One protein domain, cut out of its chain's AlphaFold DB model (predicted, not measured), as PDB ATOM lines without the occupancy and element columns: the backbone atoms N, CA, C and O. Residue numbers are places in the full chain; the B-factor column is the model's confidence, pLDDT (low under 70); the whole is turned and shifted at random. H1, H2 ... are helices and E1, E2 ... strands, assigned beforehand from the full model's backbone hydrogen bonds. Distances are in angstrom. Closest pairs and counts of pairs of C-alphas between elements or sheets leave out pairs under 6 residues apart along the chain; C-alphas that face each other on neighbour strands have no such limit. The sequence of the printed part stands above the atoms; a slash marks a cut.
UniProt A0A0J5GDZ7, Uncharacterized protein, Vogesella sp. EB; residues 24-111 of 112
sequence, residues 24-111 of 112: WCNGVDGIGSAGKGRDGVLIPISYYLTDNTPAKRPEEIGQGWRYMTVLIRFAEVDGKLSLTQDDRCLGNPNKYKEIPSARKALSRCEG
ATOM      1  N   TRP A  24      -8.142 -40.773 -14.391       85.94
ATOM      2  CA  TRP A  24      -7.356 -40.166 -13.335       85.94
ATOM      3  C   TRP A  24      -7.710 -38.690 -13.228       85.94
ATOM      4  O   TRP A  24      -7.595 -37.937 -14.199       85.94
ATOM      5  N   CYS A  25      -8.176 -38.291 -12.046       86.69
ATOM      6  CA  CYS A  25      -8.435 -36.894 -11.733       86.69
ATOM      7  C   CYS A  25      -7.110 -36.221 -11.384       86.69
ATOM      8  O   CYS A  25      -6.437 -36.641 -10.444       86.69
ATOM      9  N   ASN A  26      -6.758 -35.186 -12.137       85.19
ATOM     10  CA  ASN A  26      -5.570 -34.380 -11.883       85.19
ATOM     11  C   ASN A  26      -5.815 -33.319 -10.837       85.19
ATOM     12  O   ASN A  26      -4.978 -33.090  -9.968       85.19
ATOM     13  N   GLY A  27      -6.965 -32.667 -10.931       89.25
ATOM     14  CA  GLY A  27      -7.242 -31.559 -10.053       89.25
ATOM     15  C   GLY A  27      -8.648 -31.027 -10.183       89.25
ATOM     16  O   GLY A  27      -9.342 -31.203 -11.187       89.25
ATOM     17  N   VAL A  28      -9.024 -30.342  -9.113       91.44
ATOM     18  CA  VAL A  28     -10.109 -29.377  -9.086       91.44
ATOM     19  C   VAL A  28      -9.446 -28.015  -9.218       91.44
ATOM     20  O   VAL A  28      -8.718 -27.597  -8.319       91.44
ATOM     21  N   ASP A  29      -9.682 -27.336 -10.338       86.81
ATOM     22  CA  ASP A  29      -9.022 -26.058 -10.636       86.81
ATOM     23  C   ASP A  29      -9.708 -24.889  -9.896       86.81
ATOM     24  O   ASP A  29      -9.163 -23.791  -9.791       86.81
ATOM     25  N   GLY A  30     -10.903 -25.122  -9.337       91.44
ATOM     26  CA  GLY A  30     -11.590 -24.173  -8.467       91.44
ATOM     27  C   GLY A  30     -12.979 -24.628  -8.019       91.44
ATOM     28  O   GLY A  30     -13.498 -25.659  -8.442       91.44
ATOM     29  N   ILE A  31     -13.603 -23.825  -7.159       95.06
ATOM     30  CA  ILE A  31     -15.007 -23.967  -6.760       95.06
ATOM     31  C   ILE A  31     -15.620 -22.568  -6.746       95.06
ATOM     32  O   ILE A  31     -15.030 -21.630  -6.212       95.06
ATOM     33  N   GLY A  32     -16.814 -22.407  -7.311       95.81
ATOM     34  CA  GLY A  32     -17.532 -21.136  -7.241       95.81
ATOM     35  C   GLY A  32     -19.031 -21.296  -7.420       95.81
ATOM     36  O   GLY A  32     -19.498 -22.307  -7.924       95.81
ATOM     37  N   SER A  33     -19.810 -20.292  -7.018       94.81
ATOM     38  CA  SER A  33     -21.275 -20.347  -7.135       94.81
ATOM     39  C   SER A  33     -21.746 -20.530  -8.584       94.81
ATOM     40  O   SER A  33     -21.110 -20.032  -9.519       94.81
ATOM     41  N   ALA A  34     -22.899 -21.173  -8.784       94.19
ATOM     42  CA  ALA A  34     -23.536 -21.299 -10.100       94.19
ATOM     43  C   ALA A  34     -24.026 -19.952 -10.678       94.19
ATOM     44  O   ALA A  34     -24.296 -19.832 -11.874       94.19
ATOM     45  N   GLY A  35     -24.083 -18.908  -9.850       88.75
ATOM     46  CA  GLY A  35     -24.487 -17.552 -10.216       88.75
ATOM     47  C   GLY A  35     -25.597 -17.027  -9.309       88.75
ATOM     48  O   GLY A  35     -26.095 -17.736  -8.440       88.75
ATOM     49  N   LYS A  36     -25.978 -15.759  -9.491       85.06
ATOM     50  CA  LYS A  36     -27.061 -15.140  -8.713       85.06
ATOM     51  C   LYS A  36     -28.381 -15.872  -8.980       85.06
ATOM     52  O   LYS A  36     -28.735 -16.057 -10.139       85.06
ATOM     53  N   GLY A  37     -29.088 -16.249  -7.912       83.38
ATOM     54  CA  GLY A  37     -30.375 -16.947  -7.995       83.38
ATOM     55  C   GLY A  37     -30.286 -18.404  -8.458       83.38
ATOM     56  O   GLY A  37     -31.311 -18.977  -8.802       83.38
ATOM     57  N   ARG A  38     -29.080 -18.993  -8.501       84.94
ATOM     58  CA  ARG A  38     -28.870 -20.388  -8.900       84.94
ATOM     59  C   ARG A  38     -28.263 -21.180  -7.758       84.94
ATOM     60  O   ARG A  38     -27.125 -20.922  -7.366       84.94
ATOM     61  N   ASP A  39     -28.998 -22.181  -7.297       88.25
ATOM     62  CA  ASP A  39     -28.513 -23.095  -6.272       88.25
ATOM     63  C   ASP A  39     -27.505 -24.077  -6.864       88.25
ATOM     64  O   ASP A  39     -27.786 -24.781  -7.842       88.25
ATOM     65  N   GLY A  40     -26.327 -24.123  -6.248       93.62
ATOM     66  CA  GLY A  40     -25.251 -25.026  -6.624       93.62
ATOM     67  C   GLY A  40     -23.893 -24.349  -6.767       93.62
ATOM     68  O   GLY A  40     -23.754 -23.120  -6.752       93.62
ATOM     69  N   VAL A  41     -22.875 -25.184  -6.937       96.50
ATOM     70  CA  VAL A  41     -21.508 -24.770  -7.258       96.50
ATOM     71  C   VAL A  41     -21.069 -25.350  -8.590       96.50
ATOM     72  O   VAL A  41     -21.460 -26.444  -8.984       96.50
ATOM     73  N   LEU A  42     -20.218 -24.597  -9.267       97.56
ATOM     74  CA  LEU A  42     -19.472 -25.003 -10.437       97.56
ATOM     75  C   LEU A  42     -18.078 -25.433 -10.003       97.56
ATOM     76  O   LEU A  42     -17.397 -24.696  -9.284       97.56
ATOM     77  N   ILE A  43     -17.671 -26.611 -10.459       96.94
ATOM     78  CA  ILE A  43     -16.377 -27.210 -10.143       96.94
ATOM     79  C   ILE A  43     -15.687 -27.556 -11.464       96.94
ATOM     80  O   ILE A  43     -16.075 -28.533 -12.112       96.94
ATOM     81  N   PRO A  44     -14.705 -26.756 -11.910       96.88
ATOM     82  CA  PRO A  44     -13.841 -27.135 -13.007       96.88
ATOM     83  C   PRO A  44     -12.890 -28.240 -12.569       96.88
ATOM     84  O   PRO A  44     -12.248 -28.151 -11.519       96.88
ATOM     85  N   ILE A  45     -12.816 -29.284 -13.380       95.12
ATOM     86  CA  ILE A  45     -11.963 -30.441 -13.154       95.12
ATOM     87  C   ILE A  45     -11.068 -30.674 -14.362       95.12
ATOM     88  O   ILE A  45     -11.487 -30.501 -15.513       95.12
ATOM     89  N   SER A  46      -9.854 -31.133 -14.082       93.56
ATOM     90  CA  SER A  46      -8.924 -31.651 -15.074       93.56
ATOM     91  C   SER A  46      -8.702 -33.145 -14.853       93.56
ATOM     92  O   SER A  46      -8.526 -33.608 -13.724       93.56
ATOM     93  N   TYR A  47      -8.748 -33.929 -15.928       91.31
ATOM     94  CA  TYR A  47      -8.592 -35.384 -15.866       91.31
ATOM     95  C   TYR A  47      -8.000 -35.949 -17.159       91.31
ATOM     96  O   TYR A  47      -7.959 -35.270 -18.184       91.31
ATOM     97  N   TYR A  48      -7.551 -37.201 -17.116       89.19
ATOM     98  CA  TYR A  48      -7.211 -37.980 -18.307       89.19
ATOM     99  C   TYR A  48      -7.903 -39.349 -18.272       89.19
ATOM    100  O   TYR A  48      -8.180 -39.886 -17.195       89.19
ATOM    101  N   LEU A  49      -8.188 -39.907 -19.450       88.25
ATOM    102  CA  LEU A  49      -8.679 -41.285 -19.584       88.25
ATOM    103  C   LEU A  49      -7.480 -42.239 -19.603       88.25
ATOM    104  O   LEU A  49      -6.506 -41.990 -20.320       88.25
ATOM    105  N   THR A  50      -7.516 -43.285 -18.779       84.69
ATOM    106  CA  THR A  50      -6.360 -44.170 -18.537       84.69
ATOM    107  C   THR A  50      -6.148 -45.216 -19.633       84.69
ATOM    108  O   THR A  50      -5.156 -45.933 -19.603       84.69
ATOM    109  N   ASP A  51      -7.069 -45.314 -20.588       81.94
ATOM    110  CA  ASP A  51      -6.974 -46.156 -21.785       81.94
ATOM    111  C   ASP A  51      -6.116 -45.537 -22.901       81.94
ATOM    112  O   ASP A  51      -5.810 -46.199 -23.893       81.94
ATOM    113  N   ASN A  52      -5.688 -44.282 -22.744       74.19
ATOM    114  CA  ASN A  52      -4.788 -43.642 -23.693       74.19
ATOM    115  C   ASN A  52      -3.374 -44.233 -23.623       74.19
ATOM    116  O   ASN A  52      -2.865 -44.577 -22.556       74.19
ATOM    117  N   THR A  53      -2.706 -44.283 -24.779       78.44
ATOM    118  CA  THR A  53      -1.299 -44.700 -24.867       78.44
ATOM    119  C   THR A  53      -0.436 -43.806 -23.966       78.44
ATOM    120  O   THR A  53      -0.477 -42.584 -24.137       78.44
ATOM    121  N   PRO A  54       0.363 -44.371 -23.038       78.31
ATOM    122  CA  PRO A  54       1.279 -43.587 -22.217       78.31
ATOM    123  C   PRO A  54       2.245 -42.754 -23.068       78.31
ATOM    124  O   PRO A  54       2.695 -43.207 -24.124       78.31
ATOM    125  N   ALA A  55       2.592 -41.560 -22.582       82.88
ATOM    126  CA  ALA A  55       3.577 -40.696 -23.227       82.88
ATOM    127  C   ALA A  55       4.928 -41.421 -23.367       82.88
ATOM    128  O   ALA A  55       5.451 -41.979 -22.401       82.88
ATOM    129  N   LYS A  56       5.495 -41.399 -24.574       89.00
ATOM    130  CA  LYS A  56       6.808 -41.969 -24.912       89.00
ATOM    131  C   LYS A  56       7.892 -40.903 -25.013       89.00
ATOM    132  O   LYS A  56       9.074 -41.235 -24.950       89.00
ATOM    133  N   ARG A  57       7.503 -39.639 -25.185       91.06
ATOM    134  CA  ARG A  57       8.414 -38.491 -25.250       91.06
ATOM    135  C   ARG A  57       7.969 -37.368 -24.309       91.06
ATOM    136  O   ARG A  57       6.768 -37.247 -24.057       91.06
ATOM    137  N   PRO A  58       8.891 -36.524 -23.810       87.31
ATOM    138  CA  PRO A  58       8.539 -35.409 -22.932       87.31
ATOM    139  C   PRO A  58       7.474 -34.472 -23.515       87.31
ATOM    140  O   PRO A  58       6.614 -33.999 -22.779       87.31
ATOM    141  N   GLU A  59       7.470 -34.249 -24.832       88.56
ATOM    142  CA  GLU A  59       6.517 -33.345 -25.494       88.56
ATOM    143  C   GLU A  59       5.082 -33.898 -25.512       88.56
ATOM    144  O   GLU A  59       4.130 -33.154 -25.749       88.56
ATOM    145  N   GLU A  60       4.914 -35.201 -25.278       84.38
ATOM    146  CA  GLU A  60       3.618 -35.887 -25.234       84.38
ATOM    147  C   GLU A  60       2.960 -35.786 -23.850       84.38
ATOM    148  O   GLU A  60       1.760 -36.041 -23.707       84.38
ATOM    149  N   ILE A  61       3.720 -35.382 -22.826       81.56
ATOM    150  CA  ILE A  61       3.215 -35.219 -21.465       81.56
ATOM    151  C   ILE A  61       2.125 -34.144 -21.463       81.56
ATOM    152  O   ILE A  61       2.349 -32.978 -21.779       81.56
ATOM    153  N   GLY A  62       0.919 -34.559 -21.082       78.12
ATOM    154  CA  GLY A  62      -0.238 -33.683 -20.948       78.12
ATOM    155  C   GLY A  62      -1.048 -33.425 -22.220       78.12
ATOM    156  O   GLY A  62      -2.068 -32.745 -22.155       78.12
ATOM    157  N   GLN A  63      -0.696 -34.008 -23.367       82.81
ATOM    158  CA  GLN A  63      -1.510 -33.854 -24.585       82.81
ATOM    159  C   GLN A  63      -2.924 -34.461 -24.459       82.81
ATOM    160  O   GLN A  63      -3.830 -34.079 -25.193       82.81
ATOM    161  N   GLY A  64      -3.132 -35.378 -23.508       83.88
ATOM    162  CA  GLY A  64      -4.418 -36.027 -23.237       83.88
ATOM    163  C   GLY A  64      -5.274 -35.367 -22.151       83.88
ATOM    164  O   GLY A  64      -6.272 -35.965 -21.744       83.88
ATOM    165  N   TRP A  65      -4.896 -34.184 -21.646       87.75
ATOM    166  CA  TRP A  65      -5.673 -33.500 -20.610       87.75
ATOM    167  C   TRP A  65      -7.054 -33.098 -21.118       87.75
ATOM    168  O   TRP A  65      -7.207 -32.436 -22.146       87.75
ATOM    169  N   ARG A  66      -8.068 -33.449 -20.335       91.44
ATOM    170  CA  ARG A  66      -9.452 -33.042 -20.533       91.44
ATOM    171  C   ARG A  66      -9.849 -32.083 -19.430       91.44
ATOM    172  O   ARG A  66      -9.441 -32.243 -18.282       91.44
ATOM    173  N   TYR A  67     -10.655 -31.096 -19.801       93.94
ATOM    174  CA  TYR A  67     -11.175 -30.084 -18.892       93.94
ATOM    175  C   TYR A  67     -12.681 -30.001 -19.061       93.94
ATOM    176  O   TYR A  67     -13.170 -29.895 -20.187       93.94
ATOM    177  N   MET A  68     -13.398 -30.003 -17.946       95.50
ATOM    178  CA  MET A  68     -14.832 -29.743 -17.930       95.50
ATOM    179  C   MET A  68     -15.228 -29.058 -16.632       95.50
ATOM    180  O   MET A  68     -14.495 -29.114 -15.649       95.50
ATOM    181  N   THR A  69     -16.414 -28.461 -16.605       97.31
ATOM    182  CA  THR A  69     -16.998 -27.922 -15.376       97.31
ATOM    183  C   THR A  69     -18.272 -28.680 -15.062       97.31
ATOM    184  O   THR A  69     -19.169 -28.745 -15.901       97.31
ATOM    185  N   VAL A  70     -18.376 -29.226 -13.854       96.81
ATOM    186  CA  VAL A  70     -19.606 -29.863 -13.364       96.81
ATOM    187  C   VAL A  70     -20.412 -28.881 -12.523       96.81
ATOM    188  O   VAL A  70     -19.842 -28.078 -11.781       96.81
ATOM    189  N   LEU A  71     -21.740 -28.943 -12.632       97.19
ATOM    190  CA  LEU A  71     -22.655 -28.267 -11.717       97.19
ATOM    191  C   LEU A  71     -23.072 -29.258 -10.632       97.19
ATOM    192  O   LEU A  71     -23.689 -30.278 -10.931       97.19
ATOM    193  N   ILE A  72     -22.760 -28.946  -9.378       96.94
ATOM    194  CA  ILE A  72     -23.209 -29.714  -8.217       96.94
ATOM    195  C   ILE A  72     -24.302 -28.932  -7.503       96.94
ATOM    196  O   ILE A  72     -24.091 -27.792  -7.086       96.94
ATOM    197  N   ARG A  73     -25.469 -29.554  -7.362       95.25
ATOM    198  CA  ARG A  73     -26.589 -29.040  -6.577       95.25
ATOM    199  C   ARG A  73     -26.585 -29.638  -5.183       95.25
ATOM    200  O   ARG A  73     -26.161 -30.776  -4.982       95.25
ATOM    201  N   PHE A  74     -27.101 -28.849  -4.255       92.25
ATOM    202  CA  PHE A  74     -27.254 -29.208  -2.857       92.25
ATOM    203  C   PHE A  74     -28.739 -29.274  -2.538       92.25
ATOM    204  O   PHE A  74     -29.503 -28.426  -2.995       92.25
ATOM    205  N   ALA A  75     -29.131 -30.256  -1.744       92.38
ATOM    206  CA  ALA A  75     -30.454 -30.314  -1.148       92.38
ATOM    207  C   ALA A  75     -30.338 -30.858   0.274       92.38
ATOM    208  O   ALA A  75     -29.428 -31.632   0.569       92.38
ATOM    209  N   GLU A  76     -31.265 -30.476   1.141       93.25
ATOM    210  CA  GLU A  76     -31.472 -31.170   2.407       93.25
ATOM    211  C   GLU A  76     -32.554 -32.234   2.209       93.25
ATOM    212  O   GLU A  76     -33.625 -31.945   1.675       93.25
ATOM    213  N   VAL A  77     -32.263 -33.467   2.613       93.44
ATOM    214  CA  VAL A  77     -33.208 -34.586   2.598       93.44
ATOM    215  C   VAL A  77     -33.108 -35.281   3.949       93.44
ATOM    216  O   VAL A  77     -32.044 -35.790   4.301       93.44
ATOM    217  N   ASP A  78     -34.193 -35.255   4.724       93.81
ATOM    218  CA  ASP A  78     -34.285 -35.869   6.056       93.81
ATOM    219  C   ASP A  78     -33.148 -35.450   7.012       93.81
ATOM    220  O   ASP A  78     -32.513 -36.281   7.668       93.81
ATOM    221  N   GLY A  79     -32.838 -34.147   7.052       92.94
ATOM    222  CA  GLY A  79     -31.768 -33.589   7.888       92.94
ATOM    223  C   GLY A  79     -30.349 -33.913   7.407       92.94
ATOM    224  O   GLY A  79     -29.385 -33.699   8.146       92.94
ATOM    225  N   LYS A  80     -30.190 -34.453   6.191       91.38
ATOM    226  CA  LYS A  80     -28.894 -34.791   5.590       91.38
ATOM    227  C   LYS A  80     -28.645 -33.993   4.318       91.38
ATOM    228  O   LYS A  80     -29.545 -33.773   3.512       91.38
ATOM    229  N   LEU A  81     -27.385 -33.618   4.110       91.81
ATOM    230  CA  LEU A  81     -26.936 -32.990   2.874       91.81
ATOM    231  C   LEU A  81     -26.896 -34.020   1.736       91.81
ATOM    232  O   LEU A  81     -26.152 -34.998   1.797       91.81
ATOM    233  N   SER A  82     -27.650 -33.754   0.676       93.56
ATOM    234  CA  SER A  82     -27.600 -34.459  -0.600       93.56
ATOM    235  C   SER A  82     -26.821 -33.638  -1.627       93.56
ATOM    236  O   SER A  82     -27.002 -32.422  -1.735       93.56
ATOM    237  N   LEU A  83     -25.948 -34.312  -2.375       95.19
ATOM    238  CA  LEU A  83     -25.146 -33.739  -3.452       95.19
ATOM    239  C   LEU A  83     -25.526 -34.422  -4.762       95.19
ATOM    240  O   LEU A  83     -25.415 -35.643  -4.865       95.19
ATOM    241  N   THR A  84     -25.893 -33.640  -5.773       96.12
ATOM    242  CA  THR A  84     -26.277 -34.173  -7.087       96.12
ATOM    243  C   THR A  84     -25.540 -33.440  -8.194       96.12
ATOM    244  O   THR A  84     -25.543 -32.213  -8.238       96.12
ATOM    245  N   GLN A  85     -24.936 -34.188  -9.114       96.62
ATOM    246  CA  GLN A  85     -24.409 -33.632 -10.356       96.62
ATOM    247  C   GLN A  85     -25.568 -33.362 -11.328       96.62
ATOM    248  O   GLN A  85     -26.355 -34.262 -11.615       96.62
ATOM    249  N   ASP A  86     -25.684 -32.127 -11.816       95.75
ATOM    250  CA  ASP A  86     -26.696 -31.715 -12.792       95.75
ATOM    251  C   ASP A  86     -26.055 -31.442 -14.154       95.75
ATOM    252  O   ASP A  86     -25.491 -30.375 -14.405       95.75
ATOM    253  N   ASP A  87     -26.189 -32.414 -15.050       95.25
ATOM    254  CA  ASP A  87     -25.605 -32.368 -16.387       95.25
ATOM    255  C   ASP A  87     -26.563 -31.819 -17.454       95.25
ATOM    256  O   ASP A  87     -26.164 -31.665 -18.608       95.25
ATOM    257  N   ARG A  88     -27.818 -31.497 -17.102       92.44
ATOM    258  CA  ARG A  88     -28.879 -31.177 -18.080       92.44
ATOM    259  C   ARG A  88     -28.542 -29.971 -18.957       92.44
ATOM    260  O   ARG A  88     -28.839 -29.981 -20.144       92.44
ATOM    261  N   CYS A  89     -27.921 -28.949 -18.371       92.38
ATOM    262  CA  CYS A  89     -27.615 -27.699 -19.068       92.38
ATOM    263  C   CYS A  89     -26.202 -27.645 -19.647       92.38
ATOM    264  O   CYS A  89     -26.007 -27.177 -20.765       92.38
ATOM    265  N   LEU A  90     -25.199 -28.058 -18.869       94.75
ATOM    266  CA  LEU A  90     -23.806 -27.969 -19.308       94.75
ATOM    267  C   LEU A  90     -23.413 -29.128 -20.225       94.75
ATOM    268  O   LEU A  90     -22.477 -28.972 -21.005       94.75
ATOM    269  N   GLY A  91     -24.122 -30.256 -20.147       95.25
ATOM    270  CA  GLY A  91     -23.737 -31.507 -20.783       95.25
ATOM    271  C   GLY A  91     -22.609 -32.218 -20.036       95.25
ATOM    272  O   GLY A  91     -21.890 -31.628 -19.218       95.25
ATOM    273  N   ASN A  92     -22.447 -33.503 -20.343       94.00
ATOM    274  CA  ASN A  92     -21.419 -34.351 -19.758       94.00
ATOM    275  C   ASN A  92     -20.907 -35.387 -20.781       94.00
ATOM    276  O   ASN A  92     -21.674 -36.268 -21.176       94.00
ATOM    277  N   PRO A  93     -19.635 -35.294 -21.217       93.94
ATOM    278  CA  PRO A  93     -18.673 -34.245 -20.868       93.94
ATOM    279  C   PRO A  93     -19.020 -32.891 -21.514       93.94
ATOM    280  O   PRO A  93     -19.735 -32.813 -22.513       93.94
ATOM    281  N   ASN A  94     -18.457 -31.811 -20.971       95.62
ATOM    282  CA  ASN A  94     -18.447 -30.483 -21.594       95.62
ATOM    283  C   ASN A  94     -17.016 -29.942 -21.677       95.62
ATOM    284  O   ASN A  94     -16.094 -30.561 -21.160       95.62
ATOM    285  N   LYS A  95     -16.817 -28.804 -22.351       95.38
ATOM    286  CA  LYS A  95     -15.480 -28.216 -22.585       95.38
ATOM    287  C   LYS A  95     -15.234 -26.929 -21.796       95.38
ATOM    288  O   LYS A  95     -14.319 -26.168 -22.113       95.38
ATOM    289  N   TYR A  96     -16.072 -26.627 -20.805       96.44
ATOM    290  CA  TYR A  96     -15.900 -25.419 -20.010       96.44
ATOM    291  C   TYR A  96     -14.775 -25.636 -19.003       96.44
ATOM    292  O   TYR A  96     -14.947 -26.346 -18.020       96.44
ATOM    293  N   LYS A  97     -13.624 -25.012 -19.248       94.50
ATOM    294  CA  LYS A  97     -12.489 -25.036 -18.317       94.50
ATOM    295  C   LYS A  97     -12.634 -24.033 -17.167       94.50
ATOM    296  O   LYS A  97     -12.080 -24.233 -16.102       94.50
ATOM    297  N   GLU A  98     -13.394 -22.962 -17.385       95.25
ATOM    298  CA  GLU A  98     -13.454 -21.818 -16.472       95.25
ATOM    299  C   GLU A  98     -14.882 -21.571 -15.975       95.25
ATOM    300  O   GLU A  98     -15.841 -21.592 -16.758       95.25
ATOM    301  N   ILE A  99     -15.019 -21.234 -14.687       97.06
ATOM    302  CA  ILE A  99     -16.311 -20.940 -14.043       97.06
ATOM    303  C   ILE A  99     -17.108 -19.855 -14.792       97.06
ATOM    304  O   ILE A  99     -18.301 -20.066 -15.026       97.06
ATOM    305  N   PRO A 100     -16.526 -18.709 -15.217       95.81
ATOM    306  CA  PRO A 100     -17.277 -17.688 -15.954       95.81
ATOM    307  C   PRO A 100     -17.894 -18.205 -17.261       95.81
ATOM    308  O   PRO A 100     -19.031 -17.853 -17.586       95.81
ATOM    309  N   SER A 101     -17.183 -19.072 -17.987       95.44
ATOM    310  CA  SER A 101     -17.670 -19.671 -19.234       95.44
ATOM    311  C   SER A 101     -18.846 -20.613 -18.979       95.44
ATOM    312  O   SER A 101     -19.860 -20.523 -19.674       95.44
ATOM    313  N   ALA A 102     -18.761 -21.447 -17.938       96.00
ATOM    314  CA  ALA A 102     -19.858 -22.319 -17.524       96.00
ATOM    315  C   ALA A 102     -21.085 -21.518 -17.046       96.00
ATOM    316  O   ALA A 102     -22.208 -21.817 -17.444       96.00
ATOM    317  N   ARG A 103     -20.897 -20.433 -16.277       95.62
ATOM    318  CA  ARG A 103     -21.998 -19.537 -15.863       95.62
ATOM    319  C   ARG A 103     -22.729 -18.925 -17.055       95.62
ATOM    320  O   ARG A 103     -23.956 -18.874 -17.060       95.62
ATOM    321  N   LYS A 104     -21.983 -18.477 -18.070       93.69
ATOM    322  CA  LYS A 104     -22.554 -17.921 -19.306       93.69
ATOM    323  C   LYS A 104     -23.374 -18.961 -20.076       93.69
ATOM    324  O   LYS A 104     -24.382 -18.611 -20.688       93.69
ATOM    325  N   ALA A 105     -22.956 -20.226 -20.053       93.50
ATOM    326  CA  ALA A 105     -23.720 -21.321 -20.638       93.50
ATOM    327  C   ALA A 105     -24.994 -21.619 -19.832       93.50
ATOM    328  O   ALA A 105     -26.077 -21.643 -20.411       93.50
ATOM    329  N   LEU A 106     -24.892 -21.723 -18.500       92.56
ATOM    330  CA  LEU A 106     -26.051 -21.913 -17.619       92.56
ATOM    331  C   LEU A 106     -27.118 -20.833 -17.816       92.56
ATOM    332  O   LEU A 106     -28.294 -21.158 -17.927       92.56
ATOM    333  N   SER A 107     -26.724 -19.561 -17.945       90.31
ATOM    334  CA  SER A 107     -27.690 -18.472 -18.154       90.31
ATOM    335  C   SER A 107     -28.472 -18.559 -19.465       90.31
ATOM    336  O   SER A 107     -29.497 -17.904 -19.594       90.31
ATOM    337  N   ARG A 108     -27.981 -19.320 -20.451       88.56
ATOM    338  CA  ARG A 108     -28.678 -19.540 -21.727       88.56
ATOM    339  C   ARG A 108     -29.640 -20.723 -21.666       88.56
ATOM    340  O   ARG A 108     -30.593 -20.746 -22.432       88.56
ATOM    341  N   CYS A 109     -29.385 -21.678 -20.774       84.31
ATOM    342  CA  CYS A 109     -30.211 -22.871 -20.602       84.31
ATOM    343  C   CYS A 109     -31.596 -22.543 -20.025       84.31
ATOM    344  O   CYS A 109     -32.575 -23.167 -20.389       84.31
ATOM    345  N   GLU A 110     -31.686 -21.523 -19.167       64.25
ATOM    346  CA  GLU A 110     -32.941 -21.081 -18.531       64.25
ATOM    347  C   GLU A 110     -33.809 -20.184 -19.439       64.25
ATOM    348  O   GLU A 110     -34.863 -19.716 -19.023       64.25
ATOM    349  N   GLY A 111     -33.356 -19.906 -20.670       54.12
ATOM    350  CA  GLY A 111     -34.152 -19.231 -21.702       54.12
ATOM    351  C   GLY A 111     -34.989 -20.186 -22.563       54.12
ATOM    352  O   GLY A 111     -35.498 -19.756 -23.598       54.12
TER     353      GLY A 111
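What this domain is: This is residues 24 to 111 of the 112 residues of an uncharacterized protein of Vogesella sp. EB (UniProt A0A0J5GDZ7). Four antiparallel strands form a strongly twisted sheet, curled like part of a barrel, with the single helix H1 packed over its inner strands E2 and E3. Two tips stick out at opposite ends, residues 56 to 61 of the E2 to E3 link and residues 76 to 81 of the hairpin E3 and E4. The printed part has 88 residues, with E1, E2, E3, E4 and H1 in that order; the sheet E1 E2 E3 E4 is a meander, each strand the antiparallel neighbour of the one before, and with H1 on one face it makes two layers. The class is mixed, helices and strands, with 43 residues, under half, in named elements. The whole is loose, with a radius of gyration of the C-alphas of 15.5 A, and elongated, spanning 50 by 31 by 19 A.

How they stand to each other: Edge strand E1, residues 24 to 28, forms a hairpin with E2, residues 41 to 49; N 26 and O 46 are 2.9 A apart, within hydrogen-bond range. Residues 32 to 33 also pair with residues 41 to 42 of E2, antiparallel. E2 forms a hairpin with E3, residues 66 to 77, at 135 degrees between directions, with N 45 and O 68 at 2.8 A. The pairing of E3 is staggered: residues 66 to 72 pair with E2, and 72 to 77 with E4, residues 80 to 85, where N 75 and O 82 are 3.0 A apart. H1, residues 99 to 109, is on the sheet at a height of 10.0 A, over E3 and only just over E2, where 3 of its C-alphas fall. The closest C-alphas of E2 and H1, Leu 42 and Ile 99, are 6.3 A apart. In H1, 6 of 7 O i to N i+4 pairs are within hydrogen-bond range.

Where its parts are: E1 begins at C-alpha 24, (-7.356, -40.166, -13.335). E2 is 24.3 A long and E3 33.2 A. H1, 15.5 A long, ends at C-alpha 109, (-30.211, -22.871, -20.602).

The domain as a whole: The C-alphas of Arg 57 and Asp 78, the two farthest apart, are 53.0 A apart. The printed part has no cut. The links E1 to E2, E2 to E3 and E4 to H1 are long; E3 to E4 is tight. Residues 110 to 111 have pLDDT under 70.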